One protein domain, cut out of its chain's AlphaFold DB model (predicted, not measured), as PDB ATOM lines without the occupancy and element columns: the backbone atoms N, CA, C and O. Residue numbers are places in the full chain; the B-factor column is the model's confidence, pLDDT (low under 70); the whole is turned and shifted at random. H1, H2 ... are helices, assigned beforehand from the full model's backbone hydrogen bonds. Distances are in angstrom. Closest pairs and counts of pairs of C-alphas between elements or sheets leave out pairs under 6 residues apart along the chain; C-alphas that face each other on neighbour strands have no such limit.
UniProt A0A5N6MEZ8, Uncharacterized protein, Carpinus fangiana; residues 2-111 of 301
ATOM      1  N   PHE A   2      12.571   7.997  33.415       50.53
ATOM      2  CA  PHE A   2      12.441   7.612  34.839       50.53
ATOM      3  C   PHE A   2      13.156   6.302  35.220       50.53
ATOM      4  O   PHE A   2      13.865   6.273  36.218       50.53
ATOM      5  N   SER A   3      13.067   5.260  34.385       53.59
ATOM      6  CA  SER A   3      13.730   3.964  34.633       53.59
ATOM      7  C   SER A   3      15.269   4.049  34.658       53.59
ATOM      8  O   SER A   3      15.905   3.358  35.444       53.59
ATOM      9  N   LEU A   4      15.872   4.958  33.880       58.28
ATOM     10  CA  LEU A   4      17.332   5.122  33.807       58.28
ATOM     11  C   LEU A   4      17.920   5.793  35.058       58.28
ATOM     12  O   LEU A   4      19.002   5.406  35.487       58.28
ATOM     13  N   ARG A   5      17.220   6.759  35.676       59.00
ATOM     14  CA  ARG A   5      17.694   7.448  36.898       59.00
ATOM     15  C   ARG A   5      17.748   6.558  38.136       59.00
ATOM     16  O   ARG A   5      18.553   6.822  39.019       59.00
ATOM     17  N   GLY A   6      16.946   5.497  38.175       61.03
ATOM     18  CA  GLY A   6      17.005   4.499  39.242       61.03
ATOM     19  C   GLY A   6      18.200   3.546  39.138       61.03
ATOM     20  O   GLY A   6      18.505   2.870  40.118       61.03
ATOM     21  N   THR A   7      18.877   3.487  37.982       74.69
ATOM     22  CA  THR A   7      20.009   2.575  37.768       74.69
ATOM     23  C   THR A   7      21.241   3.018  38.544       74.69
ATOM     24  O   THR A   7      21.530   4.210  38.657       74.69
ATOM     25  N   GLU A   8      22.015   2.046  39.018       79.44
ATOM     26  CA  GLU A   8      23.257   2.301  39.751       79.44
ATOM     27  C   GLU A   8      24.268   3.110  38.923       79.44
ATOM     28  O   GLU A   8      24.928   4.015  39.429       79.44
ATOM     29  N   VAL A   9      24.323   2.866  37.610       82.81
ATOM     30  CA  VAL A   9      25.185   3.612  36.681       82.81
ATOM     31  C   VAL A   9      24.824   5.097  36.659       82.81
ATOM     32  O   VAL A   9      25.701   5.952  36.787       82.81
ATOM     33  N   MET A  10      23.534   5.426  36.535       82.19
ATOM     34  CA  MET A  10      23.099   6.822  36.525       82.19
ATOM     35  C   MET A  10      23.301   7.477  37.891       82.19
ATOM     36  O   MET A  10      23.762   8.613  37.945       82.19
ATOM     37  N   LYS A  11      23.020   6.769  38.992       83.50
ATOM     38  CA  LYS A  11      23.285   7.280  40.342       83.50
ATOM     39  C   LYS A  11      24.757   7.646  40.514       83.50
ATOM     40  O   LYS A  11      25.056   8.758  40.939       83.50
ATOM     41  N   ASN A  12      25.673   6.773  40.099       87.56
ATOM     42  CA  ASN A  12      27.109   7.040  40.167       87.56
ATOM     43  C   ASN A  12      27.540   8.211  39.279       87.56
ATOM     44  O   ASN A  12      28.332   9.048  39.716       87.56
ATOM     45  N   LEU A  13      26.967   8.343  38.080       89.25
ATOM     46  CA  LEU A  13      27.215   9.500  37.221       89.25
ATOM     47  C   LEU A  13      26.738  10.809  37.872       89.25
ATOM     48  O   LEU A  13      27.470  11.795  37.878       89.25
ATOM     49  N   LEU A  14      25.539  10.825  38.463       89.94
ATOM     50  CA  LEU A  14      25.009  11.999  39.166       89.94
ATOM     51  C   LEU A  14      25.884  12.373  40.376       89.94
ATOM     52  O   LEU A  14      26.183  13.553  40.562       89.94
ATOM     53  N   LYS A  15      26.381  11.390  41.141       91.50
ATOM     54  CA  LYS A  15      27.355  11.623  42.226       91.50
ATOM     55  C   LYS A  15      28.650  12.254  41.708       91.50
ATOM     56  O   LYS A  15      29.155  13.200  42.309       91.50
ATOM     57  N   GLN A  16      29.177  11.788  40.574       91.44
ATOM     58  CA  GLN A  16      30.362  12.395  39.951       91.44
ATOM     59  C   GLN A  16      30.106  13.839  39.504       91.44
ATOM     60  O   GLN A  16      30.967  14.699  39.685       91.44
ATOM     61  N   VAL A  17      28.917  14.130  38.962       92.00
ATOM     62  CA  VAL A  17      28.520  15.500  38.604       92.00
ATOM     63  C   VAL A  17      28.489  16.400  39.839       92.00
ATOM     64  O   VAL A  17      28.994  17.523  39.770       92.00
ATOM     65  N   ILE A  18      27.956  15.920  40.968       92.88
ATOM     66  CA  ILE A  18      27.982  16.654  42.243       92.88
ATOM     67  C   ILE A  18      29.429  16.934  42.657       92.88
ATOM     68  O   ILE A  18      29.798  18.100  42.803       92.88
ATOM     69  N   ARG A  19      30.266  15.892  42.748       93.81
ATOM     70  CA  ARG A  19      31.679  16.002  43.148       93.81
ATOM     71  C   ARG A  19      32.457  16.993  42.288       93.81
ATOM     72  O   ARG A  19      33.182  17.826  42.818       93.81
ATOM     73  N   LYS A  20      32.243  16.976  40.971       93.12
ATOM     74  CA  LYS A  20      32.859  17.931  40.037       93.12
ATOM     75  C   LYS A  20      32.443  19.380  40.305       93.12
ATOM     76  O   LYS A  20      33.243  20.291  40.116       93.12
ATOM     77  N   ASN A  21      31.194  19.621  40.706       91.19
ATOM     78  CA  ASN A  21      30.734  20.977  41.006       91.19
ATOM     79  C   ASN A  21      31.263  21.489  42.347       91.19
ATOM     80  O   ASN A  21      31.479  22.690  42.473       91.19
ATOM     81  N   ILE A  22      31.506  20.600  43.312       91.00
ATOM     82  CA  ILE A  22      32.040  20.975  44.626       91.00
ATOM     83  C   ILE A  22      33.573  20.895  44.712       91.00
ATOM     84  O   ILE A  22      34.141  21.289  45.722       91.00
ATOM     85  N   SER A  23      34.270  20.417  43.673       87.94
ATOM     86  CA  SER A  23      35.732  20.259  43.683       87.94
ATOM     87  C   SER A  23      36.515  21.549  43.418       87.94
ATOM     88  O   SER A  23      37.741  21.542  43.536       87.94
ATOM     89  N   SER A  24      35.863  22.649  43.019       81.62
ATOM     90  CA  SER A  24      36.561  23.919  42.762       81.62
ATOM     91  C   SER A  24      37.254  24.433  44.025       81.62
ATOM     92  O   SER A  24      36.830  24.151  45.143       81.62
ATOM     93  N   LYS A  25      38.335  25.196  43.881       77.94
ATOM     94  CA  LYS A  25      38.946  25.888  45.024       77.94
ATOM     95  C   LYS A  25      38.155  27.168  45.322       77.94
ATOM     96  O   LYS A  25      37.699  27.821  44.390       77.94
ATOM     97  N   GLY A  26      38.012  27.516  46.600       80.19
ATOM     98  CA  GLY A  26      37.295  28.719  47.040       80.19
ATOM     99  C   GLY A  26      35.796  28.518  47.296       80.19
ATOM    100  O   GLY A  26      35.304  27.388  47.370       80.19
ATOM    101  N   ARG A  27      35.091  29.644  47.467       84.50
ATOM    102  CA  ARG A  27      33.648  29.714  47.752       84.50
ATOM    103  C   ARG A  27      32.848  29.086  46.608       84.50
ATOM    104  O   ARG A  27      33.141  29.364  45.448       84.50
ATOM    105  N   LEU A  28      31.828  28.280  46.922       89.00
ATOM    106  CA  LEU A  28      30.909  27.809  45.882       89.00
ATOM    107  C   LEU A  28      30.116  28.989  45.320       89.00
ATOM    108  O   LEU A  28      29.590  29.815  46.069       89.00
ATOM    109  N   THR A  29      30.009  29.039  44.001       91.25
ATOM    110  CA  THR A  29      29.197  30.027  43.289       91.25
ATOM    111  C   THR A  29      27.715  29.642  43.334       91.25
ATOM    112  O   THR A  29      27.360  28.473  43.533       91.25
ATOM    113  N   TYR A  30      26.811  30.595  43.090       91.88
ATOM    114  CA  TYR A  30      25.374  30.297  43.001       91.88
ATOM    115  C   TYR A  30      25.047  29.289  41.890       91.88
ATOM    116  O   TYR A  30      24.154  28.453  42.049       91.88
ATOM    117  N   GLY A  31      25.781  29.329  40.776       92.31
ATOM    118  CA  GLY A  31      25.651  28.363  39.694       92.31
ATOM    119  C   GLY A  31      26.044  26.948  40.119       92.31
ATOM    120  O   GLY A  31      25.294  26.005  39.857       92.31
ATOM    121  N   GLN A  32      27.168  26.786  40.825       93.19
ATOM    122  CA  GLN A  32      27.584  25.493  41.381       93.19
ATOM    123  C   GLN A  32      26.557  24.958  42.372       93.19
ATOM    124  O   GLN A  32      26.140  23.806  42.252       93.19
ATOM    125  N   ILE A  33      26.098  25.807  43.294       93.19
ATOM    126  CA  ILE A  33      25.071  25.457  44.279       93.19
ATOM    127  C   ILE A  33      23.803  24.966  43.574       93.19
ATOM    128  O   ILE A  33      23.313  23.883  43.885       93.19
ATOM    129  N   GLY A  34      23.303  25.704  42.578       92.69
ATOM    130  CA  GLY A  34      22.103  25.318  41.833       92.69
ATOM    131  C   GLY A  34      22.226  23.955  41.161       92.69
ATOM    132  O   GLY A  34      21.328  23.121  41.283       92.69
ATOM    133  N   ARG A  35      23.363  23.697  40.501       93.25
ATOM    134  CA  ARG A  35      23.637  22.407  39.850       93.25
ATOM    135  C   ARG A  35      23.714  21.270  40.868       93.25
ATOM    136  O   ARG A  35      23.122  20.222  40.630       93.25
ATOM    137  N   VAL A  36      24.376  21.482  42.007       92.88
ATOM    138  CA  VAL A  36      24.459  20.488  43.089       92.88
ATOM    139  C   VAL A  36      23.070  20.180  43.644       92.88
ATOM    140  O   VAL A  36      22.675  19.020  43.646       92.88
ATOM    141  N   VAL A  37      22.285  21.195  44.021       91.56
ATOM    142  CA  VAL A  37      20.926  21.011  44.567       91.56
ATOM    143  C   VAL A  37      20.024  20.280  43.576       91.56
ATOM    144  O   VAL A  37      19.367  19.308  43.945       91.56
ATOM    145  N   MET A  38      19.996  20.715  42.315       90.00
ATOM    146  CA  MET A  38      19.158  20.096  41.288       90.00
ATOM    147  C   MET A  38      19.511  18.616  41.095       90.00
ATOM    148  O   MET A  38      18.616  17.772  41.003       90.00
ATOM    149  N   VAL A  39      20.806  18.297  41.028       89.69
ATOM    150  CA  VAL A  39      21.275  16.922  40.837       89.69
ATOM    151  C   VAL A  39      20.965  16.075  42.070       89.69
ATOM    152  O   VAL A  39      20.456  14.969  41.902       89.69
ATOM    153  N   THR A  40      21.171  16.594  43.284       88.31
ATOM    154  CA  THR A  40      20.829  15.887  44.528       88.31
ATOM    155  C   THR A  40      19.332  15.582  44.602       88.31
ATOM    156  O   THR A  40      18.956  14.431  44.799       88.31
ATOM    157  N   LEU A  41      18.458  16.558  44.335       82.94
ATOM    158  CA  LEU A  41      17.005  16.329  44.309       82.94
ATOM    159  C   LEU A  41      16.578  15.330  43.218       82.94
ATOM    160  O   LEU A  41      15.560  14.653  43.360       82.94
ATOM    161  N   GLY A  42      17.341  15.233  42.126       79.00
ATOM    162  CA  GLY A  42      17.115  14.275  41.044       79.00
ATOM    163  C   GLY A  42      17.698  12.877  41.282       79.00
ATOM    164  O   GLY A  42      17.230  11.935  40.639       79.00
ATOM    165  N   LEU A  43      18.696  12.749  42.161       79.81
ATOM    166  CA  LEU A  43      19.314  11.491  42.591       79.81
ATOM    167  C   LEU A  43      18.409  10.724  43.568       79.81
ATOM    168  O   LEU A  43      18.466   9.496  43.627       79.81
ATOM    169  N   GLY A  44      17.558  11.449  44.297       73.94
ATOM    170  CA  GLY A  44      16.811  10.930  45.436       73.94
ATOM    171  C   GLY A  44      17.588  11.161  46.730       73.94
ATOM    172  O   GLY A  44      18.337  12.129  46.836       73.94
ATOM    173  N   LYS A  45      17.409  10.281  47.715       72.88
ATOM    174  CA  LYS A  45      18.116  10.366  48.997       72.88
ATOM    175  C   LYS A  45      19.636  10.182  48.787       72.88
ATOM    176  O   LYS A  45      20.033   9.102  48.341       72.88
ATOM    177  N   PRO A  46      20.477  11.199  49.062       76.25
ATOM    178  CA  PRO A  46      21.931  11.040  49.048       76.25
ATOM    179  C   PRO A  46      22.390  10.104  50.178       76.25
ATOM    180  O   PRO A  46      21.727  10.008  51.210       76.25
ATOM    181  N   ASP A  47      23.511   9.409  49.974       82.19
ATOM    182  CA  ASP A  47      24.173   8.666  51.051       82.19
ATOM    183  C   ASP A  47      24.900   9.615  52.018       82.19
ATOM    184  O   ASP A  47      25.193  10.767  51.680       82.19
ATOM    185  N   ASP A  48      25.163   9.130  53.234       84.69
ATOM    186  CA  ASP A  48      25.729   9.946  54.312       84.69
ATOM    187  C   ASP A  48      27.120  10.499  53.961       84.69
ATOM    188  O   ASP A  48      27.459  11.612  54.366       84.69
ATOM    189  N   ASP A  49      27.915   9.762  53.180       88.56
ATOM    190  CA  ASP A  49      29.253  10.188  52.758       88.56
ATOM    191  C   ASP A  49      29.176  11.366  51.786       88.56
ATOM    192  O   ASP A  49      29.816  12.396  51.999       88.56
ATOM    193  N   LEU A  50      28.322  11.272  50.763       89.06
ATOM    194  CA  LEU A  50      28.072  12.377  49.843       89.06
ATOM    195  C   LEU A  50      27.476  13.589  50.568       89.06
ATOM    196  O   LEU A  50      27.809  14.727  50.244       89.06
ATOM    197  N   CYS A  51      26.607  13.361  51.553       88.56
ATOM    198  CA  CYS A  51      26.064  14.423  52.390       88.56
ATOM    199  C   CYS A  51      27.151  15.177  53.158       88.56
ATOM    200  O   CYS A  51      27.149  16.409  53.146       88.56
ATOM    201  N   LYS A  52      28.101  14.462  53.773       89.75
ATOM    202  CA  LYS A  52      29.264  15.072  54.438       89.75
ATOM    203  C   LYS A  52      30.119  15.858  53.449       89.75
ATOM    204  O   LYS A  52      30.359  17.036  53.682       89.75
ATOM    205  N   GLU A  53      30.467  15.263  52.303       91.19
ATOM    206  CA  GLU A  53      31.253  15.938  51.258       91.19
ATOM    207  C   GLU A  53      30.612  17.266  50.816       91.19
ATOM    208  O   GLU A  53      31.302  18.270  50.636       91.19
ATOM    209  N   ILE A  54      29.285  17.289  50.639       90.06
ATOM    210  CA  ILE A  54      28.559  18.507  50.272       90.06
ATOM    211  C   ILE A  54      28.607  19.524  51.421       90.06
ATOM    212  O   ILE A  54      28.954  20.683  51.188       90.06
ATOM    213  N   LEU A  55      28.263  19.117  52.646       89.25
ATOM    214  CA  LEU A  55      28.191  20.011  53.807       89.25
ATOM    215  C   LEU A  55      29.545  20.651  54.144       89.25
ATOM    216  O   LEU A  55      29.593  21.868  54.333       89.25
ATOM    217  N   ASP A  56      30.633  19.882  54.093       88.12
ATOM    218  CA  ASP A  56      32.001  20.372  54.309       88.12
ATOM    219  C   ASP A  56      32.366  21.481  53.308       88.12
ATOM    220  O   ASP A  56      33.086  22.433  53.612       88.12
ATOM    221  N   ARG A  57      31.832  21.401  52.085       87.62
ATOM    222  CA  ARG A  57      32.050  22.416  51.049       87.62
ATOM    223  C   ARG A  57      31.223  23.678  51.263       87.62
ATOM    224  O   ARG A  57      31.664  24.751  50.850       87.62
ATOM    225  N   PHE A  58      30.071  23.576  51.922       81.25
ATOM    226  CA  PHE A  58      29.272  24.731  52.332       81.25
ATOM    227  C   PHE A  58      29.839  25.447  53.570       81.25
ATOM    228  O   PHE A  58      29.596  26.645  53.731       81.25
ATOM    229  N   ASP A  59      30.632  24.767  54.404       68.06
ATOM    230  CA  ASP A  59      31.290  25.366  55.576       68.06
ATOM    231  C   ASP A  59      32.298  26.469  55.222       68.06
ATOM    232  O   ASP A  59      32.507  27.386  56.015       68.06
ATOM    233  N   GLY A  60      32.867  26.439  54.013       60.28
ATOM    234  CA  GLY A  60      33.834  27.433  53.531       60.28
ATOM    235  C   GLY A  60      33.241  28.730  52.958       60.28
ATOM    236  O   GLY A  60      33.988  29.506  52.366       60.28
ATOM    237  N   ILE A  61      31.922  28.947  53.048       60.88
ATOM    238  CA  ILE A  61      31.212  30.054  52.374       60.88
ATOM    239  C   ILE A  61      30.845  31.162  53.361       60.88
ATOM    240  O   ILE A  61      31.243  32.301  53.167       60.88
ATOM    241  N   ASP A  62      30.075  30.798  54.386       61.72
ATOM    242  CA  ASP A  62      29.648  31.604  55.530       61.72
ATOM    243  C   ASP A  62      28.938  30.647  56.493       61.72
ATOM    244  O   ASP A  62      28.128  29.816  56.064       61.72
ATOM    245  N   LYS A  63      29.197  30.755  57.803       57.31
ATOM    246  CA  LYS A  63      28.714  29.785  58.808       57.31
ATOM    247  C   LYS A  63      27.185  29.577  58.780       57.31
ATOM    248  O   LYS A  63      26.732  28.492  59.144       57.31
ATOM    249  N   ASN A  64      26.438  30.573  58.280       61.94
ATOM    250  CA  ASN A  64      24.972  30.643  58.235       61.94
ATOM    251  C   ASN A  64      24.383  30.715  56.806       61.94
ATOM    252  O   ASN A  64      23.330  31.322  56.608       61.94
ATOM    253  N   SER A  65      25.042  30.141  55.793       85.69
ATOM    254  CA  SER A  65      24.480  30.108  54.432       85.69
ATOM    255  C   SER A  65      23.099  29.415  54.400       85.69
ATOM    256  O   SER A  65      23.001  28.262  54.824       85.69
ATOM    257  N   PRO A  66      22.039  30.038  53.843       92.25
ATOM    258  CA  PRO A  66      20.721  29.404  53.717       92.25
ATOM    259  C   PRO A  66      20.747  28.063  52.970       92.25
ATOM    260  O   PRO A  66      20.018  27.134  53.318       92.25
ATOM    261  N   TRP A  67      21.629  27.927  51.974       92.19
ATOM    262  CA  TRP A  67      21.814  26.672  51.244       92.19
ATOM    263  C   TRP A  67      22.429  25.574  52.109       92.19
ATOM    264  O   TRP A  67      22.027  24.418  51.992       92.19
ATOM    265  N   LYS A  68      23.344  25.929  53.017       90.44
ATOM    266  CA  LYS A  68      23.894  24.990  53.997       90.44
ATOM    267  C   LYS A  68      22.793  24.468  54.915       90.44
ATOM    268  O   LYS A  68      22.664  23.260  55.065       90.44
ATOM    269  N   THR A  69      21.970  25.358  55.470       91.00
ATOM    270  CA  THR A  69      20.842  24.977  56.335       91.00
ATOM    271  C   THR A  69      19.863  24.061  55.602       91.00
ATOM    272  O   THR A  69      19.446  23.040  56.143       91.00
ATOM    273  N   PHE A  70      19.542  24.375  54.341       91.06
ATOM    274  CA  PHE A  70      18.724  23.504  53.498       91.06
ATOM    275  C   PHE A  70      19.347  22.113  53.323       91.06
ATOM    276  O   PHE A  70      18.643  21.120  53.484       91.06
ATOM    277  N   PHE A  71      20.652  22.017  53.043       88.38
ATOM    278  CA  PHE A  71      21.334  20.725  52.917       88.38
ATOM    279  C   PHE A  71      21.434  19.965  54.236       88.38
ATOM    280  O   PHE A  71      21.298  18.748  54.232       88.38
ATOM    281  N   GLN A  72      21.631  20.655  55.359       88.12
ATOM    282  CA  GLN A  72      21.630  20.029  56.680       88.12
ATOM    283  C   GLN A  72      20.284  19.380  56.955       88.12
ATOM    284  O   GLN A  72      20.254  18.220  57.345       88.12
ATOM    285  N   VAL A  73      19.184  20.089  56.673       86.44
ATOM    286  CA  VAL A  73      17.853  19.487  56.692       86.44
ATOM    287  C   VAL A  73      17.850  18.319  55.705       86.44
ATOM    288  O   VAL A  73      17.768  17.181  56.131       86.44
ATOM    289  N   LEU A  74      18.057  18.528  54.408       83.88
ATOM    290  CA  LEU A  74      18.005  17.459  53.397       83.88
ATOM    291  C   LEU A  74      18.778  16.167  53.773       83.88
ATOM    292  O   LEU A  74      18.285  15.079  53.488       83.88
ATOM    293  N   CYS A  75      19.941  16.289  54.424       80.62
ATOM    294  CA  CYS A  75      20.840  15.193  54.796       80.62
ATOM    295  C   CYS A  75      20.584  14.555  56.172       80.62
ATOM    296  O   CYS A  75      20.598  13.333  56.262       80.62
ATOM    297  N   VAL A  76      20.339  15.328  57.242       69.38
ATOM    298  CA  VAL A  76      20.092  14.793  58.612       69.38
ATOM    299  C   VAL A  76      18.843  13.910  58.653       69.38
ATOM    300  O   VAL A  76      18.707  12.990  59.453       69.38
ATOM    301  N   ASN A  77      17.965  14.131  57.692       60.62
ATOM    302  CA  ASN A  77      16.716  13.422  57.501       60.62
ATOM    303  C   ASN A  77      16.896  12.031  56.869       60.62
ATOM    304  O   ASN A  77      15.944  11.435  56.360       60.62
ATOM    305  N   SER A  78      18.129  11.505  56.885       49.78
ATOM    306  CA  SER A  78      18.453  10.150  56.466       49.78
ATOM    307  C   SER A  78      18.081   9.073  57.500       49.78
ATOM    308  O   SER A  78      18.050   7.900  57.123       49.78
ATOM    309  N   GLY A  79      17.697   9.442  58.729       41.78
ATOM    310  CA  GLY A  79      17.299   8.491  59.784       41.78
ATOM    311  C   GLY A  79      15.986   8.789  60.523       41.78
ATOM    312  O   GLY A  79      15.305   7.848  60.918       41.78
ATOM    313  N   GLU A  80      15.587  10.055  60.674       37.25
ATOM    314  CA  GLU A  80      14.369  10.463  61.395       37.25
ATOM    315  C   GLU A  80      13.620  11.552  60.620       37.25
ATOM    316  O   GLU A  80      14.241  12.362  59.930       37.25
ATOM    317  N   THR A  81      12.285  11.538  60.682       41.91
ATOM    318  CA  THR A  81      11.425  12.361  59.825       41.91
ATOM    319  C   THR A  81      11.575  13.855  60.130       41.91
ATOM    320  O   THR A  81      11.186  14.312  61.205       41.91
ATOM    321  N   PRO A  82      12.060  14.672  59.188       48.09
ATOM    322  CA  PRO A  82      11.773  16.096  59.208       48.09
ATOM    323  C   PRO A  82      10.320  16.332  58.815       48.09
ATOM    324  O   PRO A  82       9.867  15.911  57.746       48.09
ATOM    325  N   GLY A  83       9.622  17.165  59.576       61.19
ATOM    326  CA  GLY A  83       8.366  17.714  59.087       61.19
ATOM    327  C   GLY A  83       8.618  18.405  57.747       61.19
ATOM    328  O   GLY A  83       9.480  19.278  57.663       61.19
ATOM    329  N   GLY A  84       7.866  18.059  56.693       72.12
ATOM    330  CA  GLY A  84       7.996  18.676  55.358       72.12
ATOM    331  C   GLY A  84       7.971  20.217  55.371       72.12
ATOM    332  O   GLY A  84       8.427  20.862  54.428       72.12
ATOM    333  N   LEU A  85       7.511  20.805  56.478       80.12
ATOM    334  CA  LEU A  85       7.626  22.212  56.833       80.12
ATOM    335  C   LEU A  85       9.071  22.747  56.907       80.12
ATOM    336  O   LEU A  85       9.314  23.839  56.394       80.12
ATOM    337  N   SER A  86      10.026  22.032  57.513       85.00
ATOM    338  CA  SER A  86      11.420  22.498  57.649       85.00
ATOM    339  C   SER A  86      12.128  22.541  56.296       85.00
ATOM    340  O   SER A  86      12.775  23.536  55.960       85.00
ATOM    341  N   LEU A  87      11.927  21.508  55.474       86.62
ATOM    342  CA  LEU A  87      12.450  21.440  54.111       86.62
ATOM    343  C   LEU A  87      11.859  22.548  53.229       86.62
ATOM    344  O   LEU A  87      12.583  23.231  52.511       86.62
ATOM    345  N   MET A  88      10.546  22.771  53.326       88.44
ATOM    346  CA  MET A  88       9.860  23.857  52.625       88.44
ATOM    347  C   MET A  88      10.386  25.240  53.038       88.44
ATOM    348  O   MET A  88      10.636  26.082  52.175       88.44
ATOM    349  N   ARG A  89      10.562  25.478  54.344       92.06
ATOM    350  CA  ARG A  89      11.045  26.752  54.896       92.06
ATOM    351  C   ARG A  89      12.469  27.055  54.438       92.06
ATOM    352  O   ARG A  89      12.707  28.106  53.852       92.06
ATOM    353  N   THR A  90      13.382  26.111  54.637       93.38
ATOM    354  CA  THR A  90      14.801  26.291  54.295       93.38
ATOM    355  C   THR A  90      15.024  26.425  52.788       93.38
ATOM    356  O   THR A  90      15.822  27.260  52.364       93.38
ATOM    357  N   LEU A  91      14.268  25.696  51.953       94.25
ATOM    358  CA  LEU A  91      14.318  25.883  50.499       94.25
ATOM    359  C   LEU A  91      13.803  27.266  50.079       94.25
ATOM    360  O   LEU A  91      14.390  27.897  49.200       94.25
ATOM    361  N   ASN A  92      12.718  27.752  50.694       96.06
ATOM    362  CA  ASN A  92      12.212  29.097  50.424       96.06
ATOM    363  C   ASN A  92      13.255  30.164  50.766       96.06
ATOM    364  O   ASN A  92      13.538  31.015  49.929       96.06
ATOM    365  N   GLU A  93      13.858  30.088  51.951       95.62
ATOM    366  CA  GLU A  93      14.895  31.025  52.394       95.62
ATOM    367  C   GLU A  93      16.103  31.030  51.449       95.62
ATOM    368  O   GLU A  93      16.584  32.097  51.060       95.62
ATOM    369  N   ALA A  94      16.549  29.852  51.011       96.00
ATOM    370  CA  ALA A  94      17.669  29.717  50.089       96.00
ATOM    371  C   ALA A  94      17.382  30.300  48.694       96.00
ATOM    372  O   ALA A  94      18.234  30.977  48.106       96.00
ATOM    373  N   LEU A  95      16.165  30.108  48.176       97.06
ATOM    374  CA  LEU A  95      15.747  30.684  46.896       97.06
ATOM    375  C   LEU A  95      15.548  32.200  46.972       97.06
ATOM    376  O   LEU A  95      15.972  32.901  46.057       97.06
ATOM    377  N   VAL A  96      14.966  32.711  48.061       96.62
ATOM    378  CA  VAL A  96      14.834  34.158  48.302       96.62
ATOM    379  C   VAL A  96      16.212  34.809  48.373       96.62
ATOM    380  O   VAL A  96      16.443  35.820  47.712       96.62
ATOM    381  N   ASN A  97      17.144  34.218  49.130       94.38
ATOM    382  CA  ASN A  97      18.516  34.712  49.225       94.38
ATOM    383  C   ASN A  97      19.205  34.737  47.855       94.38
ATOM    384  O   ASN A  97      19.812  35.740  47.500       94.38
ATOM    385  N   THR A  98      19.056  33.667  47.072       94.50
ATOM    386  CA  THR A  98      19.638  33.578  45.727       94.50
ATOM    387  C   THR A  98      19.064  34.640  44.797       94.50
ATOM    388  O   THR A  98      19.819  35.329  44.128       94.50
ATOM    389  N   TYR A  99      17.739  34.794  44.750       94.38
ATOM    390  CA  TYR A  99      17.090  35.723  43.822       94.38
ATOM    391  C   TYR A  99      17.406  37.192  44.126       94.38
ATOM    392  O   TYR A  99      17.477  38.011  43.215       94.38
ATOM    393  N   ARG A 100      17.609  37.522  45.406       93.25
ATOM    394  CA  ARG A 100      17.963  38.875  45.861       93.25
ATOM    395  C   ARG A 100      19.465  39.161  45.829       93.25
ATOM    396  O   ARG A 100      19.860  40.282  46.139       93.25
ATOM    397  N   ALA A 101      20.296  38.170  45.508       91.50
ATOM    398  CA  ALA A 101      21.728  38.373  45.366       91.50
ATOM    399  C   ALA A 101      22.036  39.245  44.140       91.50
ATOM    400  O   ALA A 101      21.287  39.263  43.160       91.50
ATOM    401  N   ASP A 102      23.168  39.945  44.187       87.81
ATOM    402  CA  ASP A 102      23.636  40.776  43.083       87.81
ATOM    403  C   ASP A 102      24.195  39.912  41.945       87.81
ATOM    404  O   ASP A 102      25.400  39.717  41.771       87.81
ATOM    405  N   TRP A 103      23.275  39.358  41.159       86.75
ATOM    406  CA  TRP A 103      23.589  38.443  40.071       86.75
ATOM    407  C   TRP A 103      24.442  39.085  38.974       86.75
ATOM    408  O   TRP A 103      25.076  38.356  38.210       86.75
ATOM    409  N   MET A 104      24.496  40.420  38.881       85.88
ATOM    410  CA  MET A 104      25.305  41.136  37.889       85.88
ATOM    411  C   MET A 104      26.799  41.035  38.190       85.88
ATOM    412  O   MET A 104      27.590  40.938  37.249       85.88
ATOM    413  N   ASN A 105      27.170  40.928  39.465       87.56
ATOM    414  CA  ASN A 105      28.561  40.837  39.911       87.56
ATOM    415  C   ASN A 105      29.059  39.398  40.139       87.56
ATOM    416  O   ASN A 105      30.248  39.181  40.343       87.56
ATOM    417  N   GLU A 106      28.182  38.397  40.048       86.62
ATOM    418  CA  GLU A 106      28.554  36.983  40.208       86.62
ATOM    419  C   GLU A 106      28.979  36.356  38.869       86.62
ATOM    420  O   GLU A 106      28.193  36.342  37.922       86.62
ATOM    421  N   GLU A 107      30.198  35.820  38.759       85.75
ATOM    422  CA  GLU A 107      30.700  35.214  37.508       85.75
ATOM    423  C   GLU A 107      29.884  33.981  37.078       85.75
ATOM    424  O   GLU A 107      29.505  33.859  35.913       85.75
ATOM    425  N   ASP A 108      29.560  33.096  38.024       90.44
ATOM    426  CA  ASP A 108      28.735  31.898  37.814       90.44
ATOM    427  C   ASP A 108      27.475  31.982  38.678       90.44
ATOM    428  O   ASP A 108      27.392  31.440  39.784       90.44
ATOM    429  N   PHE A 109      26.479  32.705  38.169       92.81
ATOM    430  CA  PHE A 109      25.167  32.799  38.795       92.81
ATOM    431  C   PHE A 109      24.243  31.646  38.369       92.81
ATOM    432  O   PHE A 109      24.411  31.035  37.310       92.81
ATOM    433  N   MET A 110      23.231  31.340  39.184       93.62
ATOM    434  CA  MET A 110      22.267  30.285  38.869       93.62
ATOM    435  C   MET A 110      21.516  30.613  37.571       93.62
ATOM    436  O   MET A 110      20.989  31.713  37.413       93.62
ATOM    437  N   SER A 111      21.444  29.663  36.633       92.50
ATOM    438  CA  SER A 111      20.707  29.886  35.386       92.50
ATOM    439  C   SER A 111      19.196  30.005  35.646       92.50
ATOM    440  O   SER A 111      18.689  29.339  36.556       92.50
TER     441      SER A 111
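This is residues 2 to 111 of the 301 residues of an uncharacterized protein of Carpinus fangiana (UniProt A0A5N6MEZ8). Five helices of the domain lie side by side and run to and fro: the hairpin of H2 and H3 makes one side, and H4, H5 and H6 make the other, with H5 between H4 and H6. The two sides meet through few contacts; the short H1 sits at the end where H2 begins and H3 ends, while residues 100 to 111 loop out past the last residue of H6 at the opposite end and fold back toward the first residues of H3. H2, H3, H4 and H5 form a bundle, up and down, meaning that each runs against the one before it in the chain, and H6 packs on H5. The printed part has 110 residues with six named helices, H1 to H6 in that order along the chain, and no named strand; its class is all helix. The whole is compact, with a radius of gyration of the C-alphas of 13.9 A and spans of 39 by 30 by 25 A.

The longest helix is H6, residues 84 to 99, and it touches H5, residues 66 to 76. Their closest C-alphas, those of Pro 66 and Ala 94, are 4.8 A apart, and the two form a helical hairpin at a shallow tilt of 27 degrees, opposite ways. H5 also touches H4, residues 48 to 58, in a second hairpin: the closest C-alphas are those of Phe 58 and Lys 68, 5.6 A apart, at a shallow tilt of 14 degrees, opposite ways. H4 and H6 are apart. H3, residues 30 to 43, is close to H5 but not clearly touching it, with the C-alphas of Ile 33 and Trp 67 closest at 7.8 A. H3 is also close to H6 but not clearly touching it, the closest C-alphas being those of Tyr 30 and Thr 98 at 7.1 A. H3 and H4 are near each other. H2, residues 8 to 22, forms a hairpin with H3: they touch at a shallow tilt of 17 degrees, opposite ways, and the closest C-alphas, those of Ile 18 and Val 36, are 5.3 A apart. H2 and H4 only just touch, with 3 pairs of C-alphas within 8 A; the closest are those of Ile 22 and Arg 57 at 6.6 A. H1, residues 2 to 5, is close to H2 but not clearly touching it, with the C-alphas of Arg 5 and Lys 11 closest at 6.6 A. Every O i to N i+4 pair is within hydrogen-bond range in H2, H3, H4, H5 and H6; H1, with 4 residues, is too short for such a pair, and its 1 pair of O i to N i+3 is within range.

H6 measures 22.5 A from its first to its last C-alpha and ends at C-alpha 99 at (17.090, 35.723, 43.822). H2 measures 21.2 A and begins at C-alpha 8 at (23.257, 2.301, 39.751). H3 measures 19.8 A, H5 15.4 A and H4 15.3 A. H1 measures 5.6 A and begins at C-alpha 2 at (12.441, 7.612, 34.839).

The two C-alphas farthest apart, those of Glu 80 and Met 104, are 40.2 A from each other. The printed part has no cut. The links H1 to H2 and H3 to H4 are tight, those of H2 to H3, H4 to H5 and H5 to H6 are short, and none is long. The mean pLDDT of the printed part is 82.6, and it is under 70 at residues 2 to 6, 59 to 64 and 76 to 83 of this predicted model.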